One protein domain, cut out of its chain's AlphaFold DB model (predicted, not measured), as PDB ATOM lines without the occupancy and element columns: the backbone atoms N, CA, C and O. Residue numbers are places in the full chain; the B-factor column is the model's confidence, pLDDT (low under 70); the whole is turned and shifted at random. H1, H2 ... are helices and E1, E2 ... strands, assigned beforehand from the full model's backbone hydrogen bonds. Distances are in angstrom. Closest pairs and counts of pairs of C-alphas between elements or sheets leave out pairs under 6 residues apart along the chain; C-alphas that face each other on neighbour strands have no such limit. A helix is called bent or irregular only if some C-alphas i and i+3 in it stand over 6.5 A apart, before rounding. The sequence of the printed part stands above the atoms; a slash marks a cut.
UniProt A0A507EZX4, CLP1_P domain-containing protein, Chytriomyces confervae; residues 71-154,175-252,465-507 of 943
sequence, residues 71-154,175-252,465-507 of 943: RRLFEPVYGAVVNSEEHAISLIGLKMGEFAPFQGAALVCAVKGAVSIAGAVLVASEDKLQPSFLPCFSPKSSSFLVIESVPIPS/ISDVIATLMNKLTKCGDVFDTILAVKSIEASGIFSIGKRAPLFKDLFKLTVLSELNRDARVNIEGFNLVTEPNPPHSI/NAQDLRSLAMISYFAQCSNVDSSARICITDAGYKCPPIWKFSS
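AT A GLANCE: This is residues 71 to 154, 175 to 252 and 465 to 507 of the 943 residues of the protein "CLP1_P domain-containing protein" of Chytriomyces confervae (UniProt A0A507EZX4). A strongly twisted sheet folds over on itself where its longest strand, E3, bends sharply, with E4 close to E8 and E5 close to the last part of E3. H1 packs on E1 and E2 at one end of the longest axis, and H3 lies at the other end, near H2. The printed part has 205 residues with four named helices and nine named strands, in the order E1 E2 E3 E4 E5 E6 E7 H1 E8 H2 E9 H3 H4; its class is mixed, with under half of the residues, 90, in named elements. The sheet is branched and its neighbour pairs are antiparallel. The whole is compact, with a radius of gyration of the C-alphas of 17.2 A and spans of 48 by 42 by 36 A.

HOW THE PARTS SIT: E1, residues 81 to 84, and E2, residues 89 to 94, form an antiparallel hairpin, with N 82 and O 91 3.0 A apart. On the other side of E2 is E8, residues 195 to 200, antiparallel, with N 90 and O 199 at 2.8 A. E3, residues 98 to 112, bends by 146 degrees at residue 104 and has staggered antiparallel neighbours: E7, residues 146 to 150 (N 100 and O 147, 2.7 A); E9, residues 240 to 242 (N 103 and O 241, 2.8 A); E6, residues 134 to 138 (N 106 and O 136, 3.0 A); and E8 (N 109 and O 198, 2.9 A). E4, residues 114 to 117, is antiparallel to E7, with N 116 and O 148 at 2.8 A, and forms a hairpin with E5, residues 120 to 123, with N 115 and O 122 at 2.9 A. H1, residues 175 to 187, is on the sheet at a height of 7.4 A, over E2, slantwise at 40 degrees on the local plane; the closest C-alphas of H1 and E2, those of Leu 182 and Leu 91, are 6.9 A apart. H2, residues 207 to 212, is irregular, with C-alphas 208 and 211 7.3 A apart, and only just not on the sheet, with 4 pairs of C-alphas within 10 A. H2 and H3, residues 466 to 479, are close but not clearly touching, Ile 210 and Ser 476 having the closest C-alphas at 7.8 A, and only just about perpendicular at 72 degrees. H4, residues 486 to 490, is apart from H2 and H3. In H1, H3 and H4 every O i to N i+4 pair is within hydrogen-bond range; H2 has 0 of 2, and 2 of 3 O i to N i+3 pairs.

IN THESE COORDINATES: E1 begins at C-alpha 81 (-12.343, 48.863, -16.597). From first to last C-alpha E2 measures 16.4 A, E3 14.5 A, H1 18.4 A, E8 16.5 A and H3 19.9 A. H4 ends at C-alpha 490 (-22.886, 29.071, -0.927).

THE WHOLE: The two C-alphas farthest apart, those of Lys 188 and Gln 467, are 50.9 A apart. Residues 155 to 174 and 253 to 464 are not printed, with C-alpha gaps of 28.3 A and 18.3 A. The link H2 to E9, 27 residues, is long. The mean pLDDT of the printed part is 80.2; 42 residues are under 70, among them 224 to 233 and 482 to 499.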
ATOM      1  N   ARG A  71     -23.541  66.481 -16.971       75.94
ATOM      2  CA  ARG A  71     -23.808  65.042 -17.117       75.94
ATOM      3  C   ARG A  71     -23.125  64.517 -18.384       75.94
ATOM      4  O   ARG A  71     -23.440  64.980 -19.483       75.94
ATOM      5  N   ARG A  72     -22.203  63.562 -18.244       84.94
ATOM      6  CA  ARG A  72     -21.450  62.965 -19.364       84.94
ATOM      7  C   ARG A  72     -21.694  61.468 -19.458       84.94
ATOM      8  O   ARG A  72     -21.701  60.780 -18.445       84.94
ATOM      9  N   LEU A  73     -21.886  60.966 -20.675       85.50
ATOM     10  CA  LEU A  73     -21.962  59.528 -20.913       85.50
ATOM     11  C   LEU A  73     -20.585  58.907 -20.646       85.50
ATOM     12  O   LEU A  73     -19.576  59.439 -21.102       85.50
ATOM     13  N   PHE A  74     -20.555  57.803 -19.908       84.94
ATOM     14  CA  PHE A  74     -19.339  57.040 -19.671       84.94
ATOM     15  C   PHE A  74     -18.858  56.387 -20.968       84.94
ATOM     16  O   PHE A  74     -19.578  55.599 -21.588       84.94
ATOM     17  N   GLU A  75     -17.616  56.677 -21.339       77.12
ATOM     18  CA  GLU A  75     -16.914  56.008 -22.425       77.12
ATOM     19  C   GLU A  75     -15.893  55.037 -21.818       77.12
ATOM     20  O   GLU A  75     -15.044  55.460 -21.030       77.12
ATOM     21  N   PRO A  76     -15.953  53.732 -22.139       70.12
ATOM     22  CA  PRO A  76     -14.997  52.759 -21.628       70.12
ATOM     23  C   PRO A  76     -13.634  52.962 -22.305       70.12
ATOM     24  O   PRO A  76     -13.319  52.328 -23.310       70.12
ATOM     25  N   VAL A  77     -12.828  53.882 -21.773       68.81
ATOM     26  CA  VAL A  77     -11.442  54.119 -22.201       68.81
ATOM     27  C   VAL A  77     -10.520  53.053 -21.590       68.81
ATOM     28  O   VAL A  77     -10.815  52.479 -20.536       68.81
ATOM     29  N   TYR A  78      -9.392  52.770 -22.248       63.44
ATOM     30  CA  TYR A  78      -8.359  51.868 -21.733       63.44
ATOM     31  C   TYR A  78      -7.930  52.284 -20.315       63.44
ATOM     32  O   TYR A  78      -7.478  53.404 -20.111       63.44
ATOM     33  N   GLY A  79      -8.084  51.381 -19.341       73.81
ATOM     34  CA  GLY A  79      -7.749  51.629 -17.933       73.81
ATOM     35  C   GLY A  79      -8.917  52.034 -17.025       73.81
ATOM     36  O   GLY A  79      -8.752  52.005 -15.809       73.81
ATOM     37  N   ALA A  80     -10.109  52.321 -17.566       82.81
ATOM     38  CA  ALA A  80     -11.310  52.590 -16.762       82.81
ATOM     39  C   ALA A  80     -12.052  51.316 -16.312       82.81
ATOM     40  O   ALA A  80     -12.903  51.370 -15.423       82.81
ATOM     41  N   VAL A  81     -11.735  50.163 -16.911       87.56
ATOM     42  CA  VAL A  81     -12.343  48.863 -16.597       87.56
ATOM     43  C   VAL A  81     -11.254  47.822 -16.358       87.56
ATOM     44  O   VAL A  81     -10.332  47.687 -17.161       87.56
ATOM     45  N   VAL A  82     -11.375  47.049 -15.274       88.69
ATOM     46  CA  VAL A  82     -10.476  45.922 -14.972       88.69
ATOM     47  C   VAL A  82     -11.289  44.677 -14.651       88.69
ATOM     48  O   VAL A  82     -12.210  44.732 -13.842       88.69
ATOM     49  N   ASN A  83     -10.927  43.544 -15.252       88.75
ATOM     50  CA  ASN A  83     -11.681  42.294 -15.162       88.75
ATOM     51  C   ASN A  83     -10.904  41.198 -14.401       88.75
ATOM     52  O   ASN A  83      -9.673  41.128 -14.457       88.75
ATOM     53  N   SER A  84     -11.640  40.313 -13.729       87.50
ATOM     54  CA  SER A  84     -11.190  39.010 -13.228       87.50
ATOM     55  C   SER A  84     -12.143  37.935 -13.751       87.50
ATOM     56  O   SER A  84     -13.278  37.831 -13.286       87.50
ATOM     57  N   GLU A  85     -11.680  37.147 -14.724       80.88
ATOM     58  CA  GLU A  85     -12.477  36.069 -15.327       80.88
ATOM     59  C   GLU A  85     -12.710  34.919 -14.343       80.88
ATOM     60  O   GLU A  85     -13.833  34.446 -14.213       80.88
ATOM     61  N   GLU A  86     -11.680  34.547 -13.578       80.75
ATOM     62  CA  GLU A  86     -11.730  33.473 -12.575       80.75
ATOM     63  C   GLU A  86     -12.855  33.670 -11.546       80.75
ATOM     64  O   GLU A  86     -13.510  32.713 -11.139       80.75
ATOM     65  N   HIS A  87     -13.112  34.919 -11.147       80.62
ATOM     66  CA  HIS A  87     -14.112  35.240 -10.126       80.62
ATOM     67  C   HIS A  87     -15.384  35.894 -10.686       80.62
ATOM     68  O   HIS A  87     -16.294  36.209  -9.904       80.62
ATOM     69  N   ALA A  88     -15.445  36.103 -12.008       87.31
ATOM     70  CA  ALA A  88     -16.502  36.823 -12.717       87.31
ATOM     71  C   ALA A  88     -16.844  38.177 -12.061       87.31
ATOM     72  O   ALA A  88     -18.008  38.457 -11.747       87.31
ATOM     73  N   ILE A  89     -15.809  38.989 -11.798       89.50
ATOM     74  CA  ILE A  89     -15.909  40.336 -11.209       89.50
ATOM     75  C   ILE A  89     -15.163  41.344 -12.086       89.50
ATOM     76  O   ILE A  89     -14.027  41.103 -12.495       89.50
ATOM     77  N   SER A  90     -15.770  42.509 -12.287       91.88
ATOM     78  CA  SER A  90     -15.177  43.657 -12.969       91.88
ATOM     79  C   SER A  90     -15.269  44.908 -12.105       91.88
ATOM     80  O   SER A  90     -16.283  45.131 -11.443       91.88
ATOM     81  N   LEU A  91     -14.232  45.742 -12.128       92.44
ATOM     82  CA  LEU A  91     -14.260  47.090 -11.565       92.44
ATOM     83  C   LEU A  91     -14.403  48.120 -12.684       92.44
ATOM     84  O   LEU A  91     -13.717  48.012 -13.698       92.44
ATOM     85  N   ILE A  92     -15.265  49.112 -12.472       92.38
ATOM     86  CA  ILE A  92     -15.503  50.242 -13.376       92.38
ATOM     87  C   ILE A  92     -15.201  51.531 -12.610       92.38
ATOM     88  O   ILE A  92     -15.819  51.794 -11.575       92.38
ATOM     89  N   GLY A  93     -14.247  52.316 -13.100       92.25
ATOM     90  CA  GLY A  93     -13.932  53.648 -12.592       92.25
ATOM     91  C   GLY A  93     -14.780  54.714 -13.281       92.25
ATOM     92  O   GLY A  93     -14.802  54.781 -14.505       92.25
ATOM     93  N   LEU A  94     -15.463  55.551 -12.498       91.62
ATOM     94  CA  LEU A  94     -16.306  56.652 -12.965       91.62
ATOM     95  C   LEU A  94     -15.799  57.982 -12.392       91.62
ATOM     96  O   LEU A  94     -15.431  58.067 -11.211       91.62
ATOM     97  N   LYS A  95     -15.810  59.031 -13.215       92.06
ATOM     98  CA  LYS A  95     -15.603  60.418 -12.773       92.06
ATOM     99  C   LYS A  95     -16.926  61.037 -12.328       92.06
ATOM    100  O   LYS A  95     -18.007  60.599 -12.720       92.06
ATOM    101  N   MET A  96     -16.856  62.071 -11.498       91.94
ATOM    102  CA  MET A  96     -18.036  62.769 -10.987       91.94
ATOM    103  C   MET A  96     -18.947  63.262 -12.125       91.94
ATOM    104  O   MET A  96     -18.490  63.945 -13.041       91.94
ATOM    105  N   GLY A  97     -20.244  62.940 -12.057       88.12
ATOM    106  CA  GLY A  97     -21.228  63.308 -13.081       88.12
ATOM    107  C   GLY A  97     -21.212  62.438 -14.347       88.12
ATOM    108  O   GLY A  97     -22.013  62.681 -15.254       88.12
ATOM    109  N   GLU A  98     -20.340  61.425 -14.427       92.19
ATOM    110  CA  GLU A  98     -20.434  60.403 -15.471       92.19
ATOM    111  C   GLU A  98     -21.584  59.436 -15.184       92.19
ATOM    112  O   GLU A  98     -21.786  58.993 -14.048       92.19
ATOM    113  N   PHE A  99     -22.323  59.082 -16.235       91.88
ATOM    114  CA  PHE A  99     -23.399  58.104 -16.176       91.88
ATOM    115  C   PHE A  99     -23.218  56.994 -17.215       91.88
ATOM    116  O   PHE A  99     -22.840  57.232 -18.359       91.88
ATOM    117  N   ALA A 100     -23.533  55.769 -16.816       91.75
ATOM    118  CA  ALA A 100     -23.372  54.549 -17.583       91.75
ATOM    119  C   ALA A 100     -24.717  53.799 -17.636       91.75
ATOM    120  O   ALA A 100     -25.085  53.094 -16.688       91.75
ATOM    121  N   PRO A 101     -25.497  53.958 -18.718       91.38
ATOM    122  CA  PRO A 101     -26.645  53.108 -18.983       91.38
ATOM    123  C   PRO A 101     -26.176  51.685 -19.283       91.38
ATOM    124  O   PRO A 101     -25.152  51.482 -19.940       91.38
ATOM    125  N   PHE A 102     -26.928  50.683 -18.837       91.19
ATOM    126  CA  PHE A 102     -26.581  49.289 -19.102       91.19
ATOM    127  C   PHE A 102     -27.810  48.452 -19.442       91.19
ATOM    128  O   PHE A 102     -28.907  48.694 -18.941       91.19
ATOM    129  N   GLN A 103     -27.616  47.432 -20.271       90.31
ATOM    130  CA  GLN A 103     -28.585  46.382 -20.545       90.31
ATOM    131  C   GLN A 103     -28.061  45.069 -19.969       90.31
ATOM    132  O   GLN A 103     -26.931  44.665 -20.251       90.31
ATOM    133  N   GLY A 104     -28.900  44.368 -19.211       91.81
ATOM    134  CA  GLY A 104     -28.499  43.097 -18.626       91.81
ATOM    135  C   GLY A 104     -28.985  42.866 -17.211       91.81
ATOM    136  O   GLY A 104     -29.940  43.494 -16.761       91.81
ATOM    137  N   ALA A 105     -28.323  41.960 -16.504       93.12
ATOM    138  CA  ALA A 105     -28.490  41.774 -15.072       93.12
ATOM    139  C   ALA A 105     -27.129  41.521 -14.421       93.12
ATOM    140  O   ALA A 105     -26.317  40.778 -14.965       93.12
ATOM    141  N   ALA A 106     -26.886  42.131 -13.263       92.44
ATOM    142  CA  ALA A 106     -25.655  41.934 -12.505       92.44
ATOM    143  C   ALA A 106     -25.851  42.255 -11.025       92.44
ATOM    144  O   ALA A 106     -26.801  42.936 -10.636       92.44
ATOM    145  N   LEU A 107     -24.917  41.785 -10.209       91.00
ATOM    146  CA  LEU A 107     -24.730  42.238  -8.840       91.00
ATOM    147  C   LEU A 107     -23.801  43.457  -8.853       91.00
ATOM    148  O   LEU A 107     -22.729  43.390  -9.449       91.00
ATOM    149  N   VAL A 108     -24.174  44.550  -8.186       91.81
ATOM    150  CA  VAL A 108     -23.380  45.791  -8.152       91.81
ATOM    151  C   VAL A 108     -23.073  46.241  -6.724       91.81
ATOM    152  O   VAL A 108     -23.903  46.079  -5.832       91.81
ATOM    153  N   CYS A 109     -21.894  46.821  -6.505       90.06
ATOM    154  CA  CYS A 109     -21.461  47.373  -5.218       90.06
ATOM    155  C   CYS A 109     -20.577  48.607  -5.440       90.06
ATOM    156  O   CYS A 109     -19.656  48.563  -6.256       90.06
ATOM    157  N   ALA A 110     -20.801  49.687  -4.690       90.81
ATOM    158  CA  ALA A 110     -19.843  50.789  -4.625       90.81
ATOM    159  C   ALA A 110     -18.637  50.359  -3.770       90.81
ATOM    160  O   ALA A 110     -18.807  49.913  -2.638       90.81
ATOM    161  N   VAL A 111     -17.426  50.456  -4.319       89.31
ATOM    162  CA  VAL A 111     -16.158  50.139  -3.628       89.31
ATOM    163  C   VAL A 111     -15.451  51.415  -3.173       89.31
ATOM    164  O   VAL A 111     -14.795  51.436  -2.138       89.31
ATOM    165  N   LYS A 112     -15.603  52.495  -3.944       90.38
ATOM    166  CA  LYS A 112     -15.143  53.848  -3.619       90.38
ATOM    167  C   LYS A 112     -16.205  54.840  -4.087       90.38
ATOM    168  O   LYS A 112     -16.793  54.617  -5.141       90.38
ATOM    169  N   GLY A 113     -16.413  55.929  -3.349       91.75
ATOM    170  CA  GLY A 113     -17.362  56.979  -3.727       91.75
ATOM    171  C   GLY A 113     -18.821  56.553  -3.552       91.75
ATOM    172  O   GLY A 113     -19.136  55.739  -2.678       91.75
ATOM    173  N   ALA A 114     -19.706  57.116  -4.375       92.19
ATOM    174  CA  ALA A 114     -21.133  56.818  -4.352       92.19
ATOM    175  C   ALA A 114     -21.722  56.752  -5.769       92.19
ATOM    176  O   ALA A 114     -21.379  57.553  -6.641       92.19
ATOM    177  N   VAL A 115     -22.644  55.812  -5.988       93.94
ATOM    178  CA  VAL A 115     -23.411  55.702  -7.238       93.94
ATOM    179  C   VAL A 115     -24.903  55.876  -6.996       93.94
ATOM    180  O   VAL A 115     -25.441  55.361  -6.020       93.94
ATOM    181  N   SER A 116     -25.584  56.548  -7.916       94.62
ATOM    182  CA  SER A 116     -27.041  56.614  -7.980       94.62
ATOM    183  C   SER A 116     -27.567  55.650  -9.039       94.62
ATOM    184  O   SER A 116     -27.081  55.640 -10.171       94.62
ATOM    185  N   ILE A 117     -28.564  54.837  -8.681       94.94
ATOM    186  CA  ILE A 117     -29.276  53.938  -9.598       94.94
ATOM    187  C   ILE A 117     -30.772  54.040  -9.306       94.94
ATOM    188  O   ILE A 117     -31.230  53.653  -8.234       94.94
ATOM    189  N   ALA A 118     -31.552  54.568 -10.256       92.75
ATOM    190  CA  ALA A 118     -33.010  54.712 -10.135       92.75
ATOM    191  C   ALA A 118     -33.476  55.336  -8.794       92.75
ATOM    192  O   ALA A 118     -34.475  54.911  -8.209       92.75
ATOM    193  N   GLY A 119     -32.738  56.335  -8.298       91.56
ATOM    194  CA  GLY A 119     -33.024  57.045  -7.046       91.56
ATOM    195  C   GLY A 119     -32.420  56.425  -5.785       91.56
ATOM    196  O   GLY A 119     -32.464  57.065  -4.741       91.56
ATOM    197  N   ALA A 120     -31.847  55.221  -5.852       93.38
ATOM    198  CA  ALA A 120     -31.095  54.641  -4.744       93.38
ATOM    199  C   ALA A 120     -29.652  55.142  -4.792       93.38
ATOM    200  O   ALA A 120     -29.046  55.109  -5.862       93.38
ATOM    201  N   VAL A 121     -29.094  55.554  -3.653       92.75
ATOM    202  CA  VAL A 121     -27.682  55.943  -3.549       92.75
ATOM    203  C   VAL A 121     -26.912  54.845  -2.827       92.75
ATOM    204  O   VAL A 121     -27.178  54.555  -1.663       92.75
ATOM    205  N   LEU A 122     -25.970  54.218  -3.526       90.19
ATOM    206  CA  LEU A 122     -25.089  53.191  -2.979       90.19
ATOM    207  C   LEU A 122     -23.757  53.841  -2.627       90.19
ATOM    208  O   LEU A 122     -23.054  54.328  -3.511       90.19
ATOM    209  N   VAL A 123     -23.420  53.842  -1.343       89.56
ATOM    210  CA  VAL A 123     -22.176  54.414  -0.821       89.56
ATOM    211  C   VAL A 123     -21.203  53.281  -0.512       89.56
ATOM    212  O   VAL A 123     -21.615  52.212  -0.060       89.56
ATOM    213  N   ALA A 124     -19.919  53.499  -0.784       86.62
ATOM    214  CA  ALA A 124     -18.879  52.550  -0.413       86.62
ATOM    215  C   ALA A 124     -18.856  52.321   1.108       86.62
ATOM    216  O   ALA A 124     -18.821  53.277   1.880       86.62
ATOM    217  N   SER A 125     -18.880  51.053   1.527       71.06
ATOM    218  CA  SER A 125     -18.822  50.678   2.945       71.06
ATOM    219  C   SER A 125     -17.464  51.036   3.556       71.06
ATOM    220  O   SER A 125     -16.424  50.776   2.947       71.06
ATOM    221  N   GLU A 126     -17.467  51.579   4.776       61.94
ATOM    222  CA  GLU A 126     -16.242  51.797   5.561       61.94
ATOM    223  C   GLU A 126     -15.645  50.470   6.064       61.94
ATOM    224  O   GLU A 126     -14.421  50.329   6.152       61.94
ATOM    225  N   ASP A 127     -16.494  49.462   6.302       55.22
ATOM    226  CA  ASP A 127     -16.077  48.108   6.657       55.22
ATOM    227  C   ASP A 127     -15.538  47.378   5.418       55.22
ATOM    228  O   ASP A 127     -16.258  46.710   4.672       55.22
ATOM    229  N   LYS A 128     -14.220  47.480   5.218       50.88
ATOM    230  CA  LYS A 128     -13.448  46.833   4.134       50.88
ATOM    231  C   LYS A 128     -13.535  45.299   4.114       50.88
ATOM    232  O   LYS A 128     -12.976  44.669   3.219       50.88
ATOM    233  N   LEU A 129     -14.177  44.694   5.113       49.88
ATOM    234  CA  LEU A 129     -14.207  43.249   5.313       49.88
ATOM    235  C   LEU A 129     -15.268  42.540   4.458       49.88
ATOM    236  O   LEU A 129     -15.021  41.394   4.086       49.88
ATOM    237  N   GLN A 130     -16.400  43.179   4.107       59.00
ATOM    238  CA  GLN A 130     -17.458  42.551   3.290       59.00
ATOM    239  C   GLN A 130     -18.220  43.554   2.389       59.00
ATOM    240  O   GLN A 130     -19.034  44.335   2.885       59.00
ATOM    241  N   PRO A 131     -18.010  43.545   1.057       67.69
ATOM    242  CA  PRO A 131     -18.772  44.378   0.120       67.69
ATOM    243  C   PRO A 131     -20.241  43.922   0.009       67.69
ATOM    244  O   PRO A 131     -20.517  42.756  -0.272       67.69
ATOM    245  N   SER A 132     -21.198  44.846   0.162       76.12
ATOM    246  CA  SER A 132     -22.637  44.561   0.038       76.12
ATOM    247  C   SER A 132     -23.120  44.737  -1.403       76.12
ATOM    248  O   SER A 132     -23.484  45.836  -1.823       76.12
ATOM    249  N   PHE A 133     -23.186  43.642  -2.154       84.88
ATOM    250  CA  PHE A 133     -23.716  43.666  -3.516       84.88
ATOM    251  C   PHE A 133     -25.248  43.641  -3.563       84.88
ATOM    252  O   PHE A 133     -25.902  42.924  -2.801       84.88
ATOM    253  N   LEU A 134     -25.805  44.372  -4.529       87.88
ATOM    254  CA  LEU A 134     -27.236  44.437  -4.815       87.88
ATOM    255  C   LEU A 134     -27.543  43.954  -6.237       87.88
ATOM    256  O   LEU A 134     -26.812  44.300  -7.166       87.88
ATOM    257  N   PRO A 135     -28.623  43.183  -6.440       91.94
ATOM    258  CA  PRO A 135     -29.023  42.748  -7.767       91.94
ATOM    259  C   PRO A 135     -29.705  43.879  -8.543       91.94
ATOM    260  O   PRO A 135     -30.682  44.470  -8.084       91.94
ATOM    261  N   CYS A 136     -29.218  44.124  -9.753       93.88
ATOM    262  CA  CYS A 136     -29.756  45.099 -10.690       93.88
ATOM    263  C   CYS A 136     -30.181  44.407 -11.983       93.88
ATOM    264  O   CYS A 136     -29.412  43.646 -12.572       93.88
ATOM    265  N   PHE A 137     -31.388  44.709 -12.458       95.12
ATOM    266  CA  PHE A 137     -31.967  44.115 -13.657       95.12
ATOM    267  C   PHE A 137     -32.436  45.198 -14.628       95.12
ATOM    268  O   PHE A 137     -33.354  45.962 -14.343       95.12
ATOM    269  N   SER A 138     -31.847  45.200 -15.816       94.31
ATOM    270  CA  SER A 138     -32.103  46.137 -16.906       94.31
ATOM    271  C   SER A 138     -32.444  45.393 -18.216       94.31
ATOM    272  O   SER A 138     -31.653  45.374 -19.165       94.31
ATOM    273  N   PRO A 139     -33.588  44.680 -18.271       92.75
ATOM    274  CA  PRO A 139     -34.029  43.945 -19.457       92.75
ATOM    275  C   PRO A 139     -34.692  44.844 -20.507       92.75
ATOM    276  O   PRO A 139     -35.196  45.920 -20.204       92.75
ATOM    277  N   LYS A 140     -34.851  44.315 -21.727       88.69
ATOM    278  CA  LYS A 140     -35.599  44.938 -22.841       88.69
ATOM    279  C   LYS A 140     -37.098  45.170 -22.578       88.69
ATOM    280  O   LYS A 140     -37.760  45.799 -23.401       88.69
ATOM    281  N   SER A 141     -37.660  44.634 -21.489       88.38
ATOM    282  CA  SER A 141     -39.068  44.827 -21.096       88.38
ATOM    283  C   SER A 141     -39.339  46.154 -20.379       88.38
ATOM    284  O   SER A 141     -40.497  46.513 -20.187       88.38
ATOM    285  N   SER A 142     -38.297  46.870 -19.959       88.50
ATOM    286  CA  SER A 142     -38.382  48.172 -19.295       88.50
ATOM    287  C   SER A 142     -37.294  49.103 -19.827       88.50
ATOM    288  O   SER A 142     -36.419  48.674 -20.573       88.50
ATOM    289  N   SER A 143     -37.345  50.382 -19.458       88.56
ATOM    290  CA  SER A 143     -36.259  51.311 -19.776       88.56
ATOM    291  C   SER A 143     -34.972  50.898 -19.063       88.56
ATOM    292  O   SER A 143     -35.022  50.396 -17.936       88.56
ATOM    293  N   PHE A 144     -33.830  51.094 -19.722       90.88
ATOM    294  CA  PHE A 144     -32.544  50.671 -19.189       90.88
ATOM    295  C   PHE A 144     -32.141  51.495 -17.971       90.88
ATOM    296  O   PHE A 144     -32.220  52.722 -17.987       90.88
ATOM    297  N   LEU A 145     -31.700  50.811 -16.919       94.06
ATOM    298  CA  LEU A 145     -31.174  51.451 -15.722       94.06
ATOM    299  C   LEU A 145     -29.891  52.224 -16.046       94.06
ATOM    300  O   LEU A 145     -29.106  51.842 -16.916       94.06
ATOM    301  N   VAL A 146     -29.694  53.310 -15.303       93.62
ATOM    302  CA  VAL A 146     -28.533  54.193 -15.405       93.62
ATOM    303  C   VAL A 146     -27.793  54.166 -14.082       93.62
ATOM    304  O   VAL A 146     -28.415  54.327 -13.031       93.62
ATOM    305  N   ILE A 147     -26.484  53.954 -14.153       94.94
ATOM    306  CA  ILE A 147     -25.564  54.098 -13.028       94.94
ATOM    307  C   ILE A 147     -24.908  55.463 -13.162       94.94
ATOM    308  O   ILE A 147     -24.335  55.747 -14.204       94.94
ATOM    309  N   GLU A 148     -24.976  56.303 -12.142       94.44
ATOM    310  CA  GLU A 148     -24.401  57.651 -12.182       94.44
ATOM    311  C   GLU A 148     -23.481  57.879 -10.988       94.44
ATOM    312  O   GLU A 148     -23.856  57.567  -9.859       94.44
ATOM    313  N   SER A 149     -22.287  58.427 -11.221       94.44
ATOM    314  CA  SER A 149     -21.393  58.840 -10.138       94.44
ATOM    315  C   SER A 149     -21.910  60.124  -9.499       94.44
ATOM    316  O   SER A 149     -22.002  61.159 -10.164       94.44
ATOM    317  N   VAL A 150     -22.195  60.066  -8.199       92.75
ATOM    318  CA  VAL A 150     -22.764  61.180  -7.430       92.75
ATOM    319  C   VAL A 150     -21.893  61.526  -6.218       92.75
ATOM    320  O   VAL A 150     -21.112  60.690  -5.758       92.75
ATOM    321  N   PRO A 151     -22.012  62.747  -5.664       90.75
ATOM    322  CA  PRO A 151     -21.355  63.097  -4.411       90.75
ATOM    323  C   PRO A 151     -21.787  62.179  -3.264       90.75
ATOM    324  O   PRO A 151     -22.942  61.756  -3.195       90.75
ATOM    325  N   ILE A 152     -20.866  61.909  -2.335       86.31
ATOM    326  CA  ILE A 152     -21.182  61.163  -1.113       86.31
ATOM    327  C   ILE A 152     -22.189  61.991  -0.291       86.31
ATOM    328  O   ILE A 152     -21.909  63.158   0.001       86.31
ATOM    329  N   PRO A 153     -23.353  61.426   0.087       79.50
ATOM    330  CA  PRO A 153     -24.330  62.121   0.920       79.50
ATOM    331  C   PRO A 153     -23.734  62.535   2.272       79.50
ATOM    332  O   PRO A 153     -22.956  61.795   2.871       79.50
ATOM    333  N   SER A 154     -24.119  63.704   2.789       63.41
ATOM    334  CA  SER A 154     -23.685  64.173   4.112       63.41
ATOM    335  C   SER A 154     -24.128  63.205   5.227       63.41
ATOM    336  O   SER A 154     -25.218  62.636   5.165       63.41
ATOM    337  N   ILE A 175     -13.648  37.485  -1.250       76.00
ATOM    338  CA  ILE A 175     -13.880  38.387  -2.404       76.00
ATOM    339  C   ILE A 175     -13.259  39.783  -2.198       76.00
ATOM    340  O   ILE A 175     -12.890  40.448  -3.169       76.00
ATOM    341  N   SER A 176     -13.066  40.207  -0.945       78.31
ATOM    342  CA  SER A 176     -12.297  41.410  -0.597       78.31
ATOM    343  C   SER A 176     -10.895  41.413  -1.213       78.31
ATOM    344  O   SER A 176     -10.433  42.456  -1.674       78.31
ATOM    345  N   ASP A 177     -10.244  40.252  -1.282       81.81
ATOM    346  CA  ASP A 177      -8.861  40.112  -1.751       81.81
ATOM    347  C   ASP A 177      -8.791  40.247  -3.280       81.81
ATOM    348  O   ASP A 177      -7.882  40.876  -3.833       81.81
ATOM    349  N   VAL A 178      -9.819  39.744  -3.973       84.69
ATOM    350  CA  VAL A 178     -10.008  39.930  -5.420       84.69
ATOM    351  C   VAL A 178     -10.219  41.405  -5.741       84.69
ATOM    352  O   VAL A 178      -9.554  41.947  -6.625       84.69
ATOM    353  N   ILE A 179     -11.104  42.080  -4.997       86.81
ATOM    354  CA  ILE A 179     -11.358  43.515  -5.175       86.81
ATOM    355  C   ILE A 179     -10.079  44.313  -4.912       86.81
ATOM    356  O   ILE A 179      -9.738  45.162  -5.728       86.81
ATOM    357  N   ALA A 180      -9.326  44.019  -3.849       87.25
ATOM    358  CA  ALA A 180      -8.056  44.687  -3.563       87.25
ATOM    359  C   ALA A 180      -7.030  44.501  -4.699       87.25
ATOM    360  O   ALA A 180      -6.356  45.450  -5.107       87.25
ATOM    361  N   THR A 181      -6.955  43.296  -5.270       88.75
ATOM    362  CA  THR A 181      -6.078  42.995  -6.410       88.75
ATOM    363  C   THR A 181      -6.483  43.773  -7.663       88.75
ATOM    364  O   THR A 181      -5.628  44.344  -8.343       88.75
ATOM    365  N   LEU A 182      -7.783  43.835  -7.967       88.94
ATOM    366  CA  LEU A 182      -8.310  44.603  -9.097       88.94
ATOM    367  C   LEU A 182      -8.151  46.114  -8.892       88.94
ATOM    368  O   LEU A 182      -7.792  46.817  -9.833       88.94
ATOM    369  N   MET A 183      -8.331  46.608  -7.666       88.38
ATOM    370  CA  MET A 183      -8.088  48.005  -7.299       88.38
ATOM    371  C   MET A 183      -6.636  48.405  -7.568       88.38
ATOM    372  O   MET A 183      -6.397  49.451  -8.162       88.38
ATOM    373  N   ASN A 184      -5.669  47.548  -7.218       87.88
ATOM    374  CA  ASN A 184      -4.249  47.777  -7.509       87.88
ATOM    375  C   ASN A 184      -3.930  47.786  -9.011       87.88
ATOM    376  O   ASN A 184      -2.977  48.433  -9.437       87.88
ATOM    377  N   LYS A 185      -4.684  47.040  -9.826       87.62
ATOM    378  CA  LYS A 185      -4.561  47.101 -11.289       87.62
ATOM    379  C   LYS A 185      -5.147  48.405 -11.834       87.62
ATOM    380  O   LYS A 185      -4.506  49.026 -12.670       87.62
ATOM    381  N   LEU A 186      -6.302  48.835 -11.320       86.75
ATOM    382  CA  LEU A 186      -6.966  50.078 -11.727       86.75
ATOM    383  C   LEU A 186      -6.109  51.311 -11.388       86.75
ATOM    384  O   LEU A 186      -5.951  52.197 -12.218       86.75
ATOM    385  N   THR A 187      -5.486  51.353 -10.206       83.75
ATOM    386  CA  THR A 187      -4.616  52.476  -9.805       83.75
ATOM    387  C   THR A 187      -3.329  52.571 -10.625       83.75
ATOM    388  O   THR A 187      -2.811  53.669 -10.816       83.75
ATOM    389  N   LYS A 188      -2.821  51.454 -11.162       82.44
ATOM    390  CA  LYS A 188      -1.653  51.444 -12.062       82.44
ATOM    391  C   LYS A 188      -1.930  52.076 -13.430       82.44
ATOM    392  O   LYS A 188      -0.974  52.397 -14.127       82.44
ATOM    393  N   CYS A 189      -3.194  52.275 -13.807       73.19
ATOM    394  CA  CYS A 189      -3.568  52.909 -15.072       73.19
ATOM    395  C   CYS A 189      -3.388  54.439 -15.073       73.19
ATOM    396  O   CYS A 189      -3.490  55.047 -16.131       73.19
ATOM    397  N   GLY A 190      -3.088  55.067 -13.929       67.50
ATOM    398  CA  GLY A 190      -2.753  56.497 -13.836       67.50
ATOM    399  C   GLY A 190      -3.949  57.456 -13.799       67.50
ATOM    400  O   GLY A 190      -3.774  58.619 -13.438       67.50
ATOM    401  N   ASP A 191      -5.159  56.980 -14.095       79.06
ATOM    402  CA  ASP A 191      -6.393  57.759 -13.976       79.06
ATOM    403  C   ASP A 191      -6.918  57.811 -12.532       79.06
ATOM    404  O   ASP A 191      -6.904  56.826 -11.787       79.06
ATOM    405  N   VAL A 192      -7.433  58.980 -12.139       84.31
ATOM    406  CA  VAL A 192      -8.100  59.182 -10.847       84.31
ATOM    407  C   VAL A 192      -9.610  59.122 -11.050       84.31
ATOM    408  O   VAL A 192     -10.184  59.954 -11.750       84.31
ATOM    409  N   PHE A 193     -10.246  58.149 -10.400       89.69
ATOM    410  CA  PHE A 193     -11.699  57.979 -10.392       89.69
ATOM    411  C   PHE A 193     -12.288  58.414  -9.049       89.69
ATOM    412  O   PHE A 193     -11.771  58.039  -7.985       89.69
ATOM    413  N   ASP A 194     -13.377  59.179  -9.096       91.12
ATOM    414  CA  ASP A 194     -14.133  59.606  -7.913       91.12
ATOM    415  C   ASP A 194     -14.899  58.423  -7.314       91.12
ATOM    416  O   ASP A 194     -14.905  58.220  -6.096       91.12
ATOM    417  N   THR A 195     -15.457  57.591  -8.194       92.50
ATOM    418  CA  THR A 195     -16.286  56.444  -7.839       92.50
ATOM    419  C   THR A 195     -15.769  55.183  -8.514       92.50
ATOM    420  O   THR A 195     -15.393  55.197  -9.683       92.50
ATOM    421  N   ILE A 196     -15.744  54.072  -7.778       92.94
ATOM    422  CA  ILE A 196     -15.376  52.756  -8.313       92.94
ATOM    423  C   ILE A 196     -16.505  51.786  -8.004       92.94
ATOM    424  O   ILE A 196     -16.852  51.572  -6.839       92.94
ATOM    425  N   LEU A 197     -17.059  51.193  -9.054       93.25
ATOM    426  CA  LEU A 197     -18.138  50.220  -8.989       93.25
ATOM    427  C   LEU A 197     -17.591  48.813  -9.229       93.25
ATOM    428  O   LEU A 197     -16.955  48.566 -10.250       93.25
ATOM    429  N   ALA A 198     -17.896  47.879  -8.334       92.06
ATOM    430  CA  ALA A 198     -17.738  46.455  -8.592       92.06
ATOM    431  C   ALA A 198     -19.015  45.882  -9.213       92.06
ATOM    432  O   ALA A 198     -20.113  46.083  -8.693       92.06
ATOM    433  N   VAL A 199     -18.851  45.125 -10.293       92.12
ATOM    434  CA  VAL A 199     -19.906  44.384 -10.988       92.12
ATOM    435  C   VAL A 199     -19.551  42.901 -10.946       92.12
ATOM    436  O   VAL A 199     -18.444  42.523 -11.321       92.12
ATOM    437  N   LYS A 200     -20.473  42.057 -10.482       89.31
ATOM    438  CA  LYS A 200     -20.316  40.599 -10.402       89.31
ATOM    439  C   LYS A 200     -21.434  39.903 -11.178       89.31
ATOM    440  O   LYS A 200     -22.576  40.372 -11.187       89.31
ATOM    441  N   SER A 201     -21.107  38.779 -11.814       88.06
ATOM    442  CA  SER A 201     -22.090  37.965 -12.538       88.06
ATOM    443  C   SER A 201     -23.236  37.493 -11.631       88.06
ATOM    444  O   SER A 201     -23.037  37.166 -10.459       88.06
ATOM    445  N   ILE A 202     -24.444  37.441 -12.199       87.56
ATOM    446  CA  ILE A 202     -25.673  36.933 -11.567       87.56
ATOM    447  C   ILE A 202     -26.187  35.659 -12.258       87.56
ATOM    448  O   ILE A 202     -27.320  35.229 -12.031       87.56
ATOM    449  N   GLU A 203     -25.376  35.047 -13.123       85.00
ATOM    450  CA  GLU A 203     -25.755  33.900 -13.958       85.00
ATOM    451  C   GLU A 203     -26.341  32.735 -13.148       85.00
ATOM    452  O   GLU A 203     -27.362  32.162 -13.535       85.00
ATOM    453  N   ALA A 204     -25.784  32.476 -11.960       80.75
ATOM    454  CA  ALA A 204     -26.246  31.443 -11.030       80.75
ATOM    455  C   ALA A 204     -27.719  31.597 -10.596       80.75
ATOM    456  O   ALA A 204     -28.341  30.626 -10.170       80.75
ATOM    457  N   SER A 205     -28.315  32.789 -10.740       85.62
ATOM    458  CA  SER A 205     -29.753  32.990 -10.503       85.62
ATOM    459  C   SER A 205     -30.638  32.242 -11.509       85.62
ATOM    460  O   SER A 205     -31.805  31.986 -11.224       85.62
ATOM    461  N   GLY A 206     -30.119  31.908 -12.695       88.19
ATOM    462  CA  GLY A 206     -30.864  31.268 -13.776       88.19
ATOM    463  C   GLY A 206     -31.736  32.216 -14.606       88.19
ATOM    464  O   GLY A 206     -32.348  31.769 -15.580       88.19
ATOM    465  N   ILE A 207     -31.780  33.519 -14.291       90.25
ATOM    466  CA  ILE A 207     -32.692  34.491 -14.925       90.25
ATOM    467  C   ILE A 207     -32.539  34.584 -16.451       90.25
ATOM    468  O   ILE A 207     -33.523  34.739 -17.177       90.25
ATOM    469  N   PHE A 208     -31.318  34.405 -16.962       90.75
ATOM    470  CA  PHE A 208     -31.018  34.454 -18.395       90.75
ATOM    471  C   PHE A 208     -31.680  33.319 -19.196       90.75
ATOM    472  O   PHE A 208     -31.872  33.443 -20.405       90.75
ATOM    473  N   SER A 209     -32.108  32.237 -18.532       89.75
ATOM    474  CA  SER A 209     -32.791  31.103 -19.169       89.75
ATOM    475  C   SER A 209     -34.302  31.297 -19.358       89.75
ATOM    476  O   SER A 209     -34.961  30.384 -19.856       89.75
ATOM    477  N   ILE A 210     -34.873  32.462 -19.027       89.12
ATOM    478  CA  ILE A 210     -36.322  32.713 -19.145       89.12
ATOM    479  C   ILE A 210     -36.868  32.495 -20.566       89.12
ATOM    480  O   ILE A 210     -37.961  31.955 -20.744       89.12
ATOM    481  N   GLY A 211     -36.065  32.809 -21.588       86.75
ATOM    482  CA  GLY A 211     -36.416  32.608 -22.995       86.75
ATOM    483  C   GLY A 211     -36.646  31.142 -23.382       86.75
ATOM    484  O   GLY A 211     -37.337  30.888 -24.364       86.75
ATOM    485  N   LYS A 212     -36.129  30.177 -22.602       83.00
ATOM    486  CA  LYS A 212     -36.378  28.737 -22.808       83.00
ATOM    487  C   LYS A 212     -37.813  28.333 -22.463       83.00
ATOM    488  O   LYS A 212     -38.300  27.342 -22.985       83.00
ATOM    489  N   ARG A 213     -38.481  29.073 -21.568       77.81
ATOM    490  CA  ARG A 213     -39.874  28.811 -21.144       77.81
ATOM    491  C   ARG A 213     -40.872  29.780 -21.746       77.81
ATOM    492  O   ARG A 213     -42.059  29.486 -21.821       77.81
ATOM    493  N   ALA A 214     -40.389  30.934 -22.174       83.75
ATOM    494  CA  ALA A 214     -41.205  31.960 -22.777       83.75
ATOM    495  C   ALA A 214     -40.484  32.515 -24.010       83.75
ATOM    496  O   ALA A 214     -39.785  33.526 -23.904       83.75
ATOM    497  N   PRO A 215     -40.650  31.876 -25.185       85.31
ATOM    498  CA  PRO A 215     -39.975  32.286 -26.418       85.31
ATOM    499  C   PRO A 215     -40.217  33.755 -26.797       85.31
ATOM    500  O   PRO A 215     -39.342  34.394 -27.376       85.31
ATOM    501  N   LEU A 216     -41.365  34.326 -26.406       86.06
ATOM    502  CA  LEU A 216     -41.667  35.756 -26.548       86.06
ATOM    503  C   LEU A 216     -40.581  36.657 -25.922       86.06
ATOM    504  O   LEU A 216     -40.226  37.696 -26.486       86.06
ATOM    505  N   PHE A 217     -40.022  36.220 -24.789       89.00
ATOM    506  CA  PHE A 217     -38.965  36.888 -24.025       89.00
ATOM    507  C   PHE A 217     -37.577  36.298 -24.303       89.00
ATOM    508  O   PHE A 217     -36.655  36.440 -23.494       89.00
ATOM    509  N   LYS A 218     -37.389  35.633 -25.448       86.44
ATOM    510  CA  LYS A 218     -36.051  35.274 -25.918       86.44
ATOM    511  C   LYS A 218     -35.199  36.543 -26.040       86.44
ATOM    512  O   LYS A 218     -35.685  37.590 -26.470       86.44
ATOM    513  N   ASP A 219     -33.937  36.441 -25.626       86.31
ATOM    514  CA  ASP A 219     -32.956  37.530 -25.672       86.31
ATOM    515  C   ASP A 219     -33.321  38.762 -24.818       86.31
ATOM    516  O   ASP A 219     -32.805  39.857 -25.052       86.31
ATOM    517  N   LEU A 220     -34.169  38.595 -23.791       89.00
ATOM    518  CA  LEU A 220     -34.635  39.680 -22.914       89.00
ATOM    519  C   LEU A 220     -33.492  40.501 -22.285       89.00
ATOM    520  O   LEU A 220     -33.611  41.719 -22.153       89.00
ATOM    521  N   PHE A 221     -32.380  39.847 -21.939       88.50
ATOM    522  CA  PHE A 221     -31.192  40.466 -21.339       88.50
ATOM    523  C   PHE A 221     -30.017  40.627 -22.317       88.50
ATOM    524  O   PHE A 221     -29.002  41.212 -21.956       88.50
ATOM    525  N   LYS A 222     -30.141  40.147 -23.560       82.69
ATOM    526  CA  LYS A 222     -29.043  40.155 -24.536       82.69
ATOM    527  C   LYS A 222     -29.036  41.457 -25.333       82.69
ATOM    528  O   LYS A 222     -30.044  41.802 -25.962       82.69
ATOM    529  N   LEU A 223     -27.914  42.174 -25.326       73.62
ATOM    530  CA  LEU A 223     -27.709  43.350 -26.173       73.62
ATOM    531  C   LEU A 223     -27.508  42.905 -27.630       73.62
ATOM    532  O   LEU A 223     -26.738  41.985 -27.907       73.62
ATOM    533  N   THR A 224     -28.222  43.533 -28.564       63.31
ATOM    534  CA  THR A 224     -27.978  43.344 -29.998       63.31
ATOM    535  C   THR A 224     -26.789  44.233 -30.356       63.31
ATOM    536  O   THR A 224     -26.954  45.433 -30.527       63.31
ATOM    537  N   VAL A 225     -25.577  43.678 -30.351       57.75
ATOM    538  CA  VAL A 225     -24.350  44.441 -30.625       57.75
ATOM    539  C   VAL A 225     -24.351  44.870 -32.098       57.75
ATOM    540  O   VAL A 225     -24.324  44.007 -32.971       57.75
ATOM    541  N   LEU A 226     -24.405  46.180 -32.371       49.75
ATOM    542  CA  LEU A 226     -24.380  46.735 -33.735       49.75
ATOM    543  C   LEU A 226     -22.960  47.027 -34.255       49.75
ATOM    544  O   LEU A 226     -22.796  47.201 -35.458       49.75
ATOM    545  N   SER A 227     -21.923  47.024 -33.407       48.91
ATOM    546  CA  SER A 227     -20.547  47.302 -33.842       48.91
ATOM    547  C   SER A 227     -19.494  46.400 -33.173       48.91
ATOM    548  O   SER A 227     -19.485  46.161 -31.961       48.91
ATOM    549  N   GLU A 228     -18.572  45.871 -33.986       43.88
ATOM    550  CA  GLU A 228     -17.438  45.023 -33.573       43.88
ATOM    551  C   GLU A 228     -16.279  45.814 -32.923       43.88
ATOM    552  O   GLU A 228     -15.272  45.229 -32.530       43.88
ATOM    553  N   LEU A 229     -16.421  47.134 -32.778       43.75
ATOM    554  CA  LEU A 229     -15.316  48.094 -32.651       43.75
ATOM    555  C   LEU A 229     -14.696  48.282 -31.255       43.75
ATOM    556  O   LEU A 229     -13.781  49.078 -31.123       43.75
ATOM    557  N   ASN A 230     -15.116  47.544 -30.224       44.91
ATOM    558  CA  ASN A 230     -14.578  47.718 -28.863       44.91
ATOM    559  C   ASN A 230     -14.318  46.372 -28.179       44.91
ATOM    560  O   ASN A 230     -15.049  46.022 -27.262       44.91
ATOM    561  N   ARG A 231     -13.344  45.570 -28.629       49.59
ATOM    562  CA  ARG A 231     -13.017  44.284 -27.970       49.59
ATOM    563  C   ARG A 231     -12.193  44.447 -26.683       49.59
ATOM    564  O   ARG A 231     -12.369  43.638 -25.781       49.59
ATOM    565  N   ASP A 232     -11.415  45.523 -26.544       47.66
ATOM    566  CA  ASP A 232     -10.369  45.601 -25.506       47.66
ATOM    567  C   ASP A 232     -10.758  46.364 -24.220       47.66
ATOM    568  O   ASP A 232     -10.056  46.266 -23.219       47.66
ATOM    569  N   ALA A 233     -11.897  47.073 -24.197       53.75
ATOM    570  CA  ALA A 233     -12.375  47.845 -23.033       53.75
ATOM    571  C   ALA A 233     -13.731  47.360 -22.469       53.75
ATOM    572  O   ALA A 233     -14.444  48.102 -21.790       53.75
ATOM    573  N   ARG A 234     -14.137  46.114 -22.764       70.19
ATOM    574  CA  ARG A 234     -15.430  45.578 -22.303       70.19
ATOM    575  C   ARG A 234     -15.373  45.119 -20.849       70.19
ATOM    576  O   ARG A 234     -14.435  44.456 -20.411       70.19
ATOM    577  N   VAL A 235     -16.450  45.416 -20.129       77.06
ATOM    578  CA  VAL A 235     -16.799  44.743 -18.875       77.06
ATOM    579  C   VAL A 235     -17.055  43.272 -19.208       77.06
ATOM    580  O   VAL A 235     -18.018  42.969 -19.913       77.06
ATOM    581  N   ASN A 236     -16.185  42.365 -18.758       80.06
ATOM    582  CA  ASN A 236     -16.301  40.935 -19.060       80.06
ATOM    583  C   ASN A 236     -17.199  40.224 -18.034       80.06
ATOM    584  O   ASN A 236     -16.739  39.403 -17.244       80.06
ATOM    585  N   ILE A 237     -18.480  40.598 -18.013       85.25
ATOM    586  CA  ILE A 237     -19.495  39.988 -17.151       85.25
ATOM    587  C   ILE A 237     -20.631  39.488 -18.031       85.25
ATOM    588  O   ILE A 237     -21.308  40.273 -18.701       85.25
ATOM    589  N   GLU A 238     -20.856  38.174 -18.022       81.75
ATOM    590  CA  GLU A 238     -21.923  37.579 -18.816       81.75
ATOM    591  C   GLU A 238     -23.281  38.187 -18.451       81.75
ATOM    592  O   GLU A 238     -23.672  38.289 -17.287       81.75
ATOM    593  N   GLY A 239     -24.007  38.617 -19.483       82.19
ATOM    594  CA  GLY A 239     -25.327  39.204 -19.319       82.19
ATOM    595  C   GLY A 239     -25.331  40.629 -18.767       82.19
ATOM    596  O   GLY A 239     -26.421  41.102 -18.468       82.19
ATOM    597  N   PHE A 240     -24.193  41.329 -18.682       89.19
ATOM    598  CA  PHE A 240     -24.107  42.762 -18.371       89.19
ATOM    599  C   PHE A 240     -23.388  43.518 -19.494       89.19
ATOM    600  O   PHE A 240     -22.230  43.251 -19.793       89.19
ATOM    601  N   ASN A 241     -24.070  44.479 -20.121       87.38
ATOM    602  CA  ASN A 241     -23.527  45.238 -21.245       87.38
ATOM    603  C   ASN A 241     -23.764  46.732 -21.041       87.38
ATOM    604  O   ASN A 241     -24.904  47.155 -20.853       87.38
ATOM    605  N   LEU A 242     -22.708  47.537 -21.130       87.38
ATOM    606  CA  LEU A 242     -22.835  48.992 -21.167       87.38
ATOM    607  C   LEU A 242     -23.437  49.435 -22.506       87.38
ATOM    608  O   LEU A 242     -23.139  48.858 -23.553       87.38
ATOM    609  N   VAL A 243     -24.291  50.453 -22.465       83.50
ATOM    610  CA  VAL A 243     -24.953  51.022 -23.642       83.50
ATOM    611  C   VAL A 243     -24.309  52.372 -23.940       83.50
ATOM    612  O   VAL A 243     -24.599  53.364 -23.276       83.50
ATOM    613  N   THR A 244     -23.414  52.386 -24.927       76.44
ATOM    614  CA  THR A 244     -22.647  53.573 -25.349       76.44
ATOM    615  C   THR A 244     -23.283  54.318 -26.523       76.44
ATOM    616  O   THR A 244     -22.932  55.459 -26.790       76.44
ATOM    617  N   GLU A 245     -24.230  53.692 -27.221       71.75
ATOM    618  CA  GLU A 245     -24.929  54.263 -28.374       71.75
ATOM    619  C   GLU A 245     -26.452  54.129 -28.200       71.75
ATOM    620  O   GLU A 245     -26.915  53.225 -27.492       71.75
ATOM    621  N   PRO A 246     -27.258  55.000 -28.837       67.19
ATOM    622  CA  PRO A 246     -28.710  54.862 -28.846       67.19
ATOM    623  C   PRO A 246     -29.136  53.477 -29.356       67.19
ATOM    624  O   PRO A 246     -28.725  53.051 -30.431       67.19
ATOM    625  N   ASN A 247     -30.004  52.791 -28.607       67.56
ATOM    626  CA  ASN A 247     -30.478  51.441 -28.933       67.56
ATOM    627  C   ASN A 247     -32.007  51.405 -29.169       67.56
ATOM    628  O   ASN A 247     -32.729  50.742 -28.417       67.56
ATOM    629  N   PRO A 248     -32.543  52.146 -30.162       65.75
ATOM    630  CA  PRO A 248     -33.976  52.161 -30.439       65.75
ATOM    631  C   PRO A 248     -34.481  50.759 -30.843       65.75
ATOM    632  O   PRO A 248     -33.789  50.040 -31.561       65.75
ATOM    633  N   PRO A 249     -35.686  50.345 -30.400       66.88
ATOM    634  CA  PRO A 249     -36.711  51.144 -29.717       66.88
ATOM    635  C   PRO A 249     -36.564  51.207 -28.181       66.88
ATOM    636  O   PRO A 249     -37.461  51.703 -27.502       66.88
ATOM    637  N   HIS A 250     -35.482  50.681 -27.598       74.94
ATOM    638  CA  HIS A 250     -35.307  50.630 -26.145       74.94
ATOM    639  C   HIS A 250     -34.793  51.968 -25.598       74.94
ATOM    640  O   HIS A 250     -33.754  52.474 -26.019       74.94
ATOM    641  N   SER A 251     -35.525  52.542 -24.640       78.44
ATOM    642  CA  SER A 251     -35.163  53.810 -24.008       78.44
ATOM    643  C   SER A 251     -34.328  53.612 -22.746       78.44
ATOM    644  O   SER A 251     -34.446  52.610 -22.042       78.44
ATOM    645  N   ILE A 252     -33.505  54.608 -22.437       87.31
ATOM    646  CA  ILE A 252     -32.799  54.729 -21.162       87.31
ATOM    647  C   ILE A 252     -33.752  55.364 -20.139       87.31
ATOM    648  O   ILE A 252     -34.568  56.215 -20.494       87.31
ATOM    649  N   ASN A 465     -46.760  44.279 -24.512       87.06
ATOM    650  CA  ASN A 465     -47.952  44.922 -23.970       87.06
ATOM    651  C   ASN A 465     -48.169  44.540 -22.487       87.06
ATOM    652  O   ASN A 465     -47.438  43.739 -21.897       87.06
ATOM    653  N   ALA A 466     -49.218  45.080 -21.863       87.00
ATOM    654  CA  ALA A 466     -49.522  44.794 -20.461       87.00
ATOM    655  C   ALA A 466     -49.836  43.312 -20.172       87.00
ATOM    656  O   ALA A 466     -49.559  42.828 -19.077       87.00
ATOM    657  N   GLN A 467     -50.419  42.571 -21.118       88.94
ATOM    658  CA  GLN A 467     -50.672  41.133 -20.977       88.94
ATOM    659  C   GLN A 467     -49.374  40.321 -21.014       88.94
ATOM    660  O   GLN A 467     -49.220  39.386 -20.223       88.94
ATOM    661  N   ASP A 468     -48.422  40.714 -21.857       90.88
ATOM    662  CA  ASP A 468     -47.105  40.088 -21.926       90.88
ATOM    663  C   ASP A 468     -46.363  40.267 -20.600       90.88
ATOM    664  O   ASP A 468     -45.865  39.301 -20.029       90.88
ATOM    665  N   LEU A 469     -46.362  41.479 -20.039       91.38
ATOM    666  CA  LEU A 469     -45.701  41.754 -18.757       91.38
ATOM    667  C   LEU A 469     -46.333  40.983 -17.585       91.38
ATOM    668  O   LEU A 469     -45.612  40.479 -16.723       91.38
ATOM    669  N   ARG A 470     -47.664  40.815 -17.576       92.00
ATOM    670  CA  ARG A 470     -48.355  39.945 -16.602       92.00
ATOM    671  C   ARG A 470     -47.937  38.484 -16.755       92.00
ATOM    672  O   ARG A 470     -47.668  37.805 -15.765       92.00
ATOM    673  N   SER A 471     -47.837  38.020 -17.998       91.88
ATOM    674  CA  SER A 471     -47.382  36.666 -18.312       91.88
ATOM    675  C   SER A 471     -45.944  36.440 -17.850       91.88
ATOM    676  O   SER A 471     -45.648  35.423 -17.227       91.88
ATOM    677  N   LEU A 472     -45.066  37.417 -18.082       93.06
ATOM    678  CA  LEU A 472     -43.674  37.410 -17.645       93.06
ATOM    679  C   LEU A 472     -43.550  37.307 -16.118       93.06
ATOM    680  O   LEU A 472     -42.790  36.473 -15.621       93.06
ATOM    681  N   ALA A 473     -44.328  38.100 -15.373       94.12
ATOM    682  CA  ALA A 473     -44.377  38.023 -13.914       94.12
ATOM    683  C   ALA A 473     -44.855  36.646 -13.433       94.12
ATOM    684  O   ALA A 473     -44.236  36.050 -12.556       94.12
ATOM    685  N   MET A 474     -45.900  36.086 -14.043       93.00
ATOM    686  CA  MET A 474     -46.421  34.778 -13.644       93.00
ATOM    687  C   MET A 474     -45.455  33.626 -13.943       93.00
ATOM    688  O   MET A 474     -45.270  32.742 -13.108       93.00
ATOM    689  N   ILE A 475     -44.798  33.652 -15.103       92.25
ATOM    690  CA  ILE A 475     -43.772  32.668 -15.473       92.25
ATOM    691  C   ILE A 475     -42.588  32.757 -14.510       92.25
ATOM    692  O   ILE A 475     -42.104  31.731 -14.041       92.25
ATOM    693  N   SER A 476     -42.157  33.974 -14.170       93.31
ATOM    694  CA  SER A 476     -41.122  34.191 -13.159       93.31
ATOM    695  C   SER A 476     -41.535  33.624 -11.797       93.31
ATOM    696  O   SER A 476     -40.782  32.845 -11.218       93.31
ATOM    697  N   TYR A 477     -42.751  33.931 -11.329       93.50
ATOM    698  CA  TYR A 477     -43.296  33.450 -10.057       93.50
ATOM    699  C   TYR A 477     -43.253  31.925  -9.950       93.50
ATOM    700  O   TYR A 477     -42.633  31.385  -9.037       93.50
ATOM    701  N   PHE A 478     -43.841  31.215 -10.917       91.19
ATOM    702  CA  PHE A 478     -43.836  29.752 -10.903       91.19
ATOM    703  C   PHE A 478     -42.460  29.152 -11.180       91.19
ATOM    704  O   PHE A 478     -42.260  27.986 -10.866       91.19
ATOM    705  N   ALA A 479     -41.503  29.905 -11.725       90.12
ATOM    706  CA  ALA A 479     -40.136  29.434 -11.913       90.12
ATOM    707  C   ALA A 479     -39.261  29.564 -10.654       90.12
ATOM    708  O   ALA A 479     -38.278  28.819 -10.547       90.12
ATOM    709  N   GLN A 480     -39.611  30.444  -9.709       88.75
ATOM    710  CA  GLN A 480     -38.865  30.632  -8.461       88.75
ATOM    711  C   GLN A 480     -38.777  29.333  -7.647       88.75
ATOM    712  O   GLN A 480     -39.701  28.514  -7.624       88.75
ATOM    713  N   CYS A 481     -37.633  29.139  -6.990       77.19
ATOM    714  CA  CYS A 481     -37.368  28.001  -6.115       77.19
ATOM    715  C   CYS A 481     -37.387  28.429  -4.651       77.19
ATOM    716  O   CYS A 481     -36.549  29.213  -4.218       77.19
ATOM    717  N   SER A 482     -38.322  27.871  -3.888       60.88
ATOM    718  CA  SER A 482     -38.464  28.099  -2.446       60.88
ATOM    719  C   SER A 482     -37.486  27.270  -1.609       60.88
ATOM    720  O   SER A 482     -37.017  27.748  -0.580       60.88
ATOM    721  N   ASN A 483     -37.118  26.075  -2.082       51.81
ATOM    722  CA  ASN A 483     -36.146  25.190  -1.440       51.81
ATOM    723  C   ASN A 483     -34.855  25.191  -2.258       51.81
ATOM    724  O   ASN A 483     -34.787  24.576  -3.325       51.81
ATOM    725  N   VAL A 484     -33.844  25.914  -1.789       47.44
ATOM    726  CA  VAL A 484     -32.498  25.851  -2.360       47.44
ATOM    727  C   VAL A 484     -31.634  25.100  -1.359       47.44
ATOM    728  O   VAL A 484     -31.566  25.513  -0.203       47.44
ATOM    729  N   ASP A 485     -30.999  24.016  -1.808       42.44
ATOM    730  CA  ASP A 485     -29.930  23.351  -1.065       42.44
ATOM    731  C   ASP A 485     -28.848  24.378  -0.724       42.44
ATOM    732  O   ASP A 485     -28.439  25.177  -1.574       42.44
ATOM    733  N   SER A 486     -28.381  24.366   0.523       42.25
ATOM    734  CA  SER A 486     -27.410  25.320   1.065       42.25
ATOM    735  C   SER A 486     -26.185  25.519   0.158       42.25
ATOM    736  O   SER A 486     -25.657  26.622   0.086       42.25
ATOM    737  N   SER A 487     -25.792  24.506  -0.617       40.84
ATOM    738  CA  SER A 487     -24.684  24.508  -1.581       40.84
ATOM    739  C   SER A 487     -24.831  25.489  -2.757       40.84
ATOM    740  O   SER A 487     -23.846  26.121  -3.126       40.84
ATOM    741  N   ALA A 488     -26.028  25.699  -3.318       40.56
ATOM    742  CA  ALA A 488     -26.220  26.681  -4.401       40.56
ATOM    743  C   ALA A 488     -26.307  28.127  -3.881       40.56
ATOM    744  O   ALA A 488     -25.974  29.066  -4.604       40.56
ATOM    745  N   ARG A 489     -26.714  28.307  -2.614       41.31
ATOM    746  CA  ARG A 489     -26.588  29.595  -1.916       41.31
ATOM    747  C   ARG A 489     -25.117  29.913  -1.660       41.31
ATOM    748  O   ARG A 489     -24.697  31.006  -2.007       41.31
ATOM    749  N   ILE A 490     -24.329  28.935  -1.201       42.22
ATOM    750  CA  ILE A 490     -22.886  29.071  -0.927       42.22
ATOM    751  C   ILE A 490     -22.093  29.568  -2.152       42.22
ATOM    752  O   ILE A 490     -21.245  30.435  -1.993       42.22
ATOM    753  N   CYS A 491     -22.410  29.142  -3.383       43.25
ATOM    754  CA  CYS A 491     -21.739  29.660  -4.592       43.25
ATOM    755  C   CYS A 491     -22.004  31.155  -4.884       43.25
ATOM    756  O   CYS A 491     -21.271  31.769  -5.657       43.25
ATOM    757  N   ILE A 492     -23.056  31.735  -4.296       47.44
ATOM    758  CA  ILE A 492     -23.403  33.164  -4.391       47.44
ATOM    759  C   ILE A 492     -23.013  33.906  -3.097       47.44
ATOM    760  O   ILE A 492     -22.794  35.115  -3.126       47.44
ATOM    761  N   THR A 493     -22.929  33.196  -1.969       43.41
ATOM    762  CA  THR A 493     -22.807  33.756  -0.622       43.41
ATOM    763  C   THR A 493     -21.556  33.251   0.101       43.41
ATOM    764  O   THR A 493     -21.651  32.407   0.991       43.41
ATOM    765  N   ASP A 494     -20.398  33.844  -0.179       46.34
ATOM    766  CA  ASP A 494     -19.464  34.081   0.925       46.34
ATOM    767  C   ASP A 494     -20.102  35.174   1.790       46.34
ATOM    768  O   ASP A 494     -20.496  36.208   1.268       46.34
ATOM    769  N   ALA A 495     -20.340  34.886   3.070       43.38
ATOM    770  CA  ALA A 495     -21.119  35.683   4.027       43.38
ATOM    771  C   ALA A 495     -21.215  37.193   3.682       43.38
ATOM    772  O   ALA A 495     -20.209  37.886   3.740       43.38
ATOM    773  N   GLY A 496     -22.401  37.692   3.289       47.34
ATOM    774  CA  GLY A 496     -22.650  39.136   3.092       47.34
ATOM    775  C   GLY A 496     -23.513  39.549   1.885       47.34
ATOM    776  O   GLY A 496     -24.044  40.659   1.869       47.34
ATOM    777  N   TYR A 497     -23.714  38.684   0.882       56.03
ATOM    778  CA  TYR A 497     -24.474  39.028  -0.336       56.03
ATOM    779  C   TYR A 497     -25.995  38.960  -0.140       56.03
ATOM    780  O   TYR A 497     -26.532  37.951   0.325       56.03
ATOM    781  N   LYS A 498     -26.726  39.985  -0.606       60.59
ATOM    782  CA  LYS A 498     -28.186  39.903  -0.775       60.59
ATOM    783  C   LYS A 498     -28.492  39.083  -2.028       60.59
ATOM    784  O   LYS A 498     -28.394  39.573  -3.151       60.59
ATOM    785  N   CYS A 499     -28.818  37.806  -1.833       62.59
ATOM    786  CA  CYS A 499     -29.049  36.876  -2.934       62.59
ATOM    787  C   CYS A 499     -30.345  37.232  -3.694       62.59
ATOM    788  O   CYS A 499     -31.399  37.367  -3.063       62.59
ATOM    789  N   PRO A 500     -30.311  37.355  -5.035       73.25
ATOM    790  CA  PRO A 500     -31.524  37.459  -5.839       73.25
ATOM    791  C   PRO A 500     -32.375  36.183  -5.713       73.25
ATOM    792  O   PRO A 500     -31.871  35.142  -5.270       73.25
ATOM    793  N   PRO A 501     -33.649  36.213  -6.152       81.44
ATOM    794  CA  PRO A 501     -34.403  34.984  -6.351       81.44
ATOM    795  C   PRO A 501     -33.645  34.023  -7.279       81.44
ATOM    796  O   PRO A 501     -32.936  34.446  -8.190       81.44
ATOM    797  N   ILE A 502     -33.804  32.720  -7.048       85.75
ATOM    798  CA  ILE A 502     -33.256  31.678  -7.922       85.75
ATOM    799  C   ILE A 502     -34.399  31.096  -8.745       85.75
ATOM    800  O   ILE A 502     -35.426  30.675  -8.203       85.75
ATOM    801  N   TRP A 503     -34.204  31.047 -10.059       89.69
ATOM    802  CA  TRP A 503     -35.182  30.569 -11.024       89.69
ATOM    803  C   TRP A 503     -34.731  29.270 -11.686       89.69
ATOM    804  O   TRP A 503     -33.640  29.172 -12.244       89.69
ATOM    805  N   LYS A 504     -35.627  28.279 -11.723       87.31
ATOM    806  CA  LYS A 504     -35.444  27.046 -12.502       87.31
ATOM    807  C   LYS A 504     -36.315  27.083 -13.750       87.31
ATOM    808  O   LYS A 504     -37.399  26.500 -13.777       87.31
ATOM    809  N   PHE A 505     -35.810  27.751 -14.787       86.94
ATOM    810  CA  PHE A 505     -36.399  27.718 -16.133       86.94
ATOM    811  C   PHE A 505     -35.971  26.481 -16.941       86.94
ATOM    812  O   PHE A 505     -36.559  26.199 -17.979       86.94
ATOM    813  N   SER A 506     -34.964  25.722 -16.496       74.75
ATOM    814  CA  SER A 506     -34.487  24.517 -17.191       74.75
ATOM    815  C   SER A 506     -35.473  23.347 -17.110       74.75
ATOM    816  O   SER A 506     -35.690  22.673 -18.110       74.75
ATOM    817  N   SER A 507     -36.136  23.138 -15.972       77.50
ATOM    818  CA  SER A 507     -37.159  22.096 -15.776       77.50
ATOM    819  C   SER A 507     -38.568  22.600 -16.092       77.50
ATOM    820  O   SER A 507     -38.871  23.761 -15.814       77.50
TER     821      SER A 507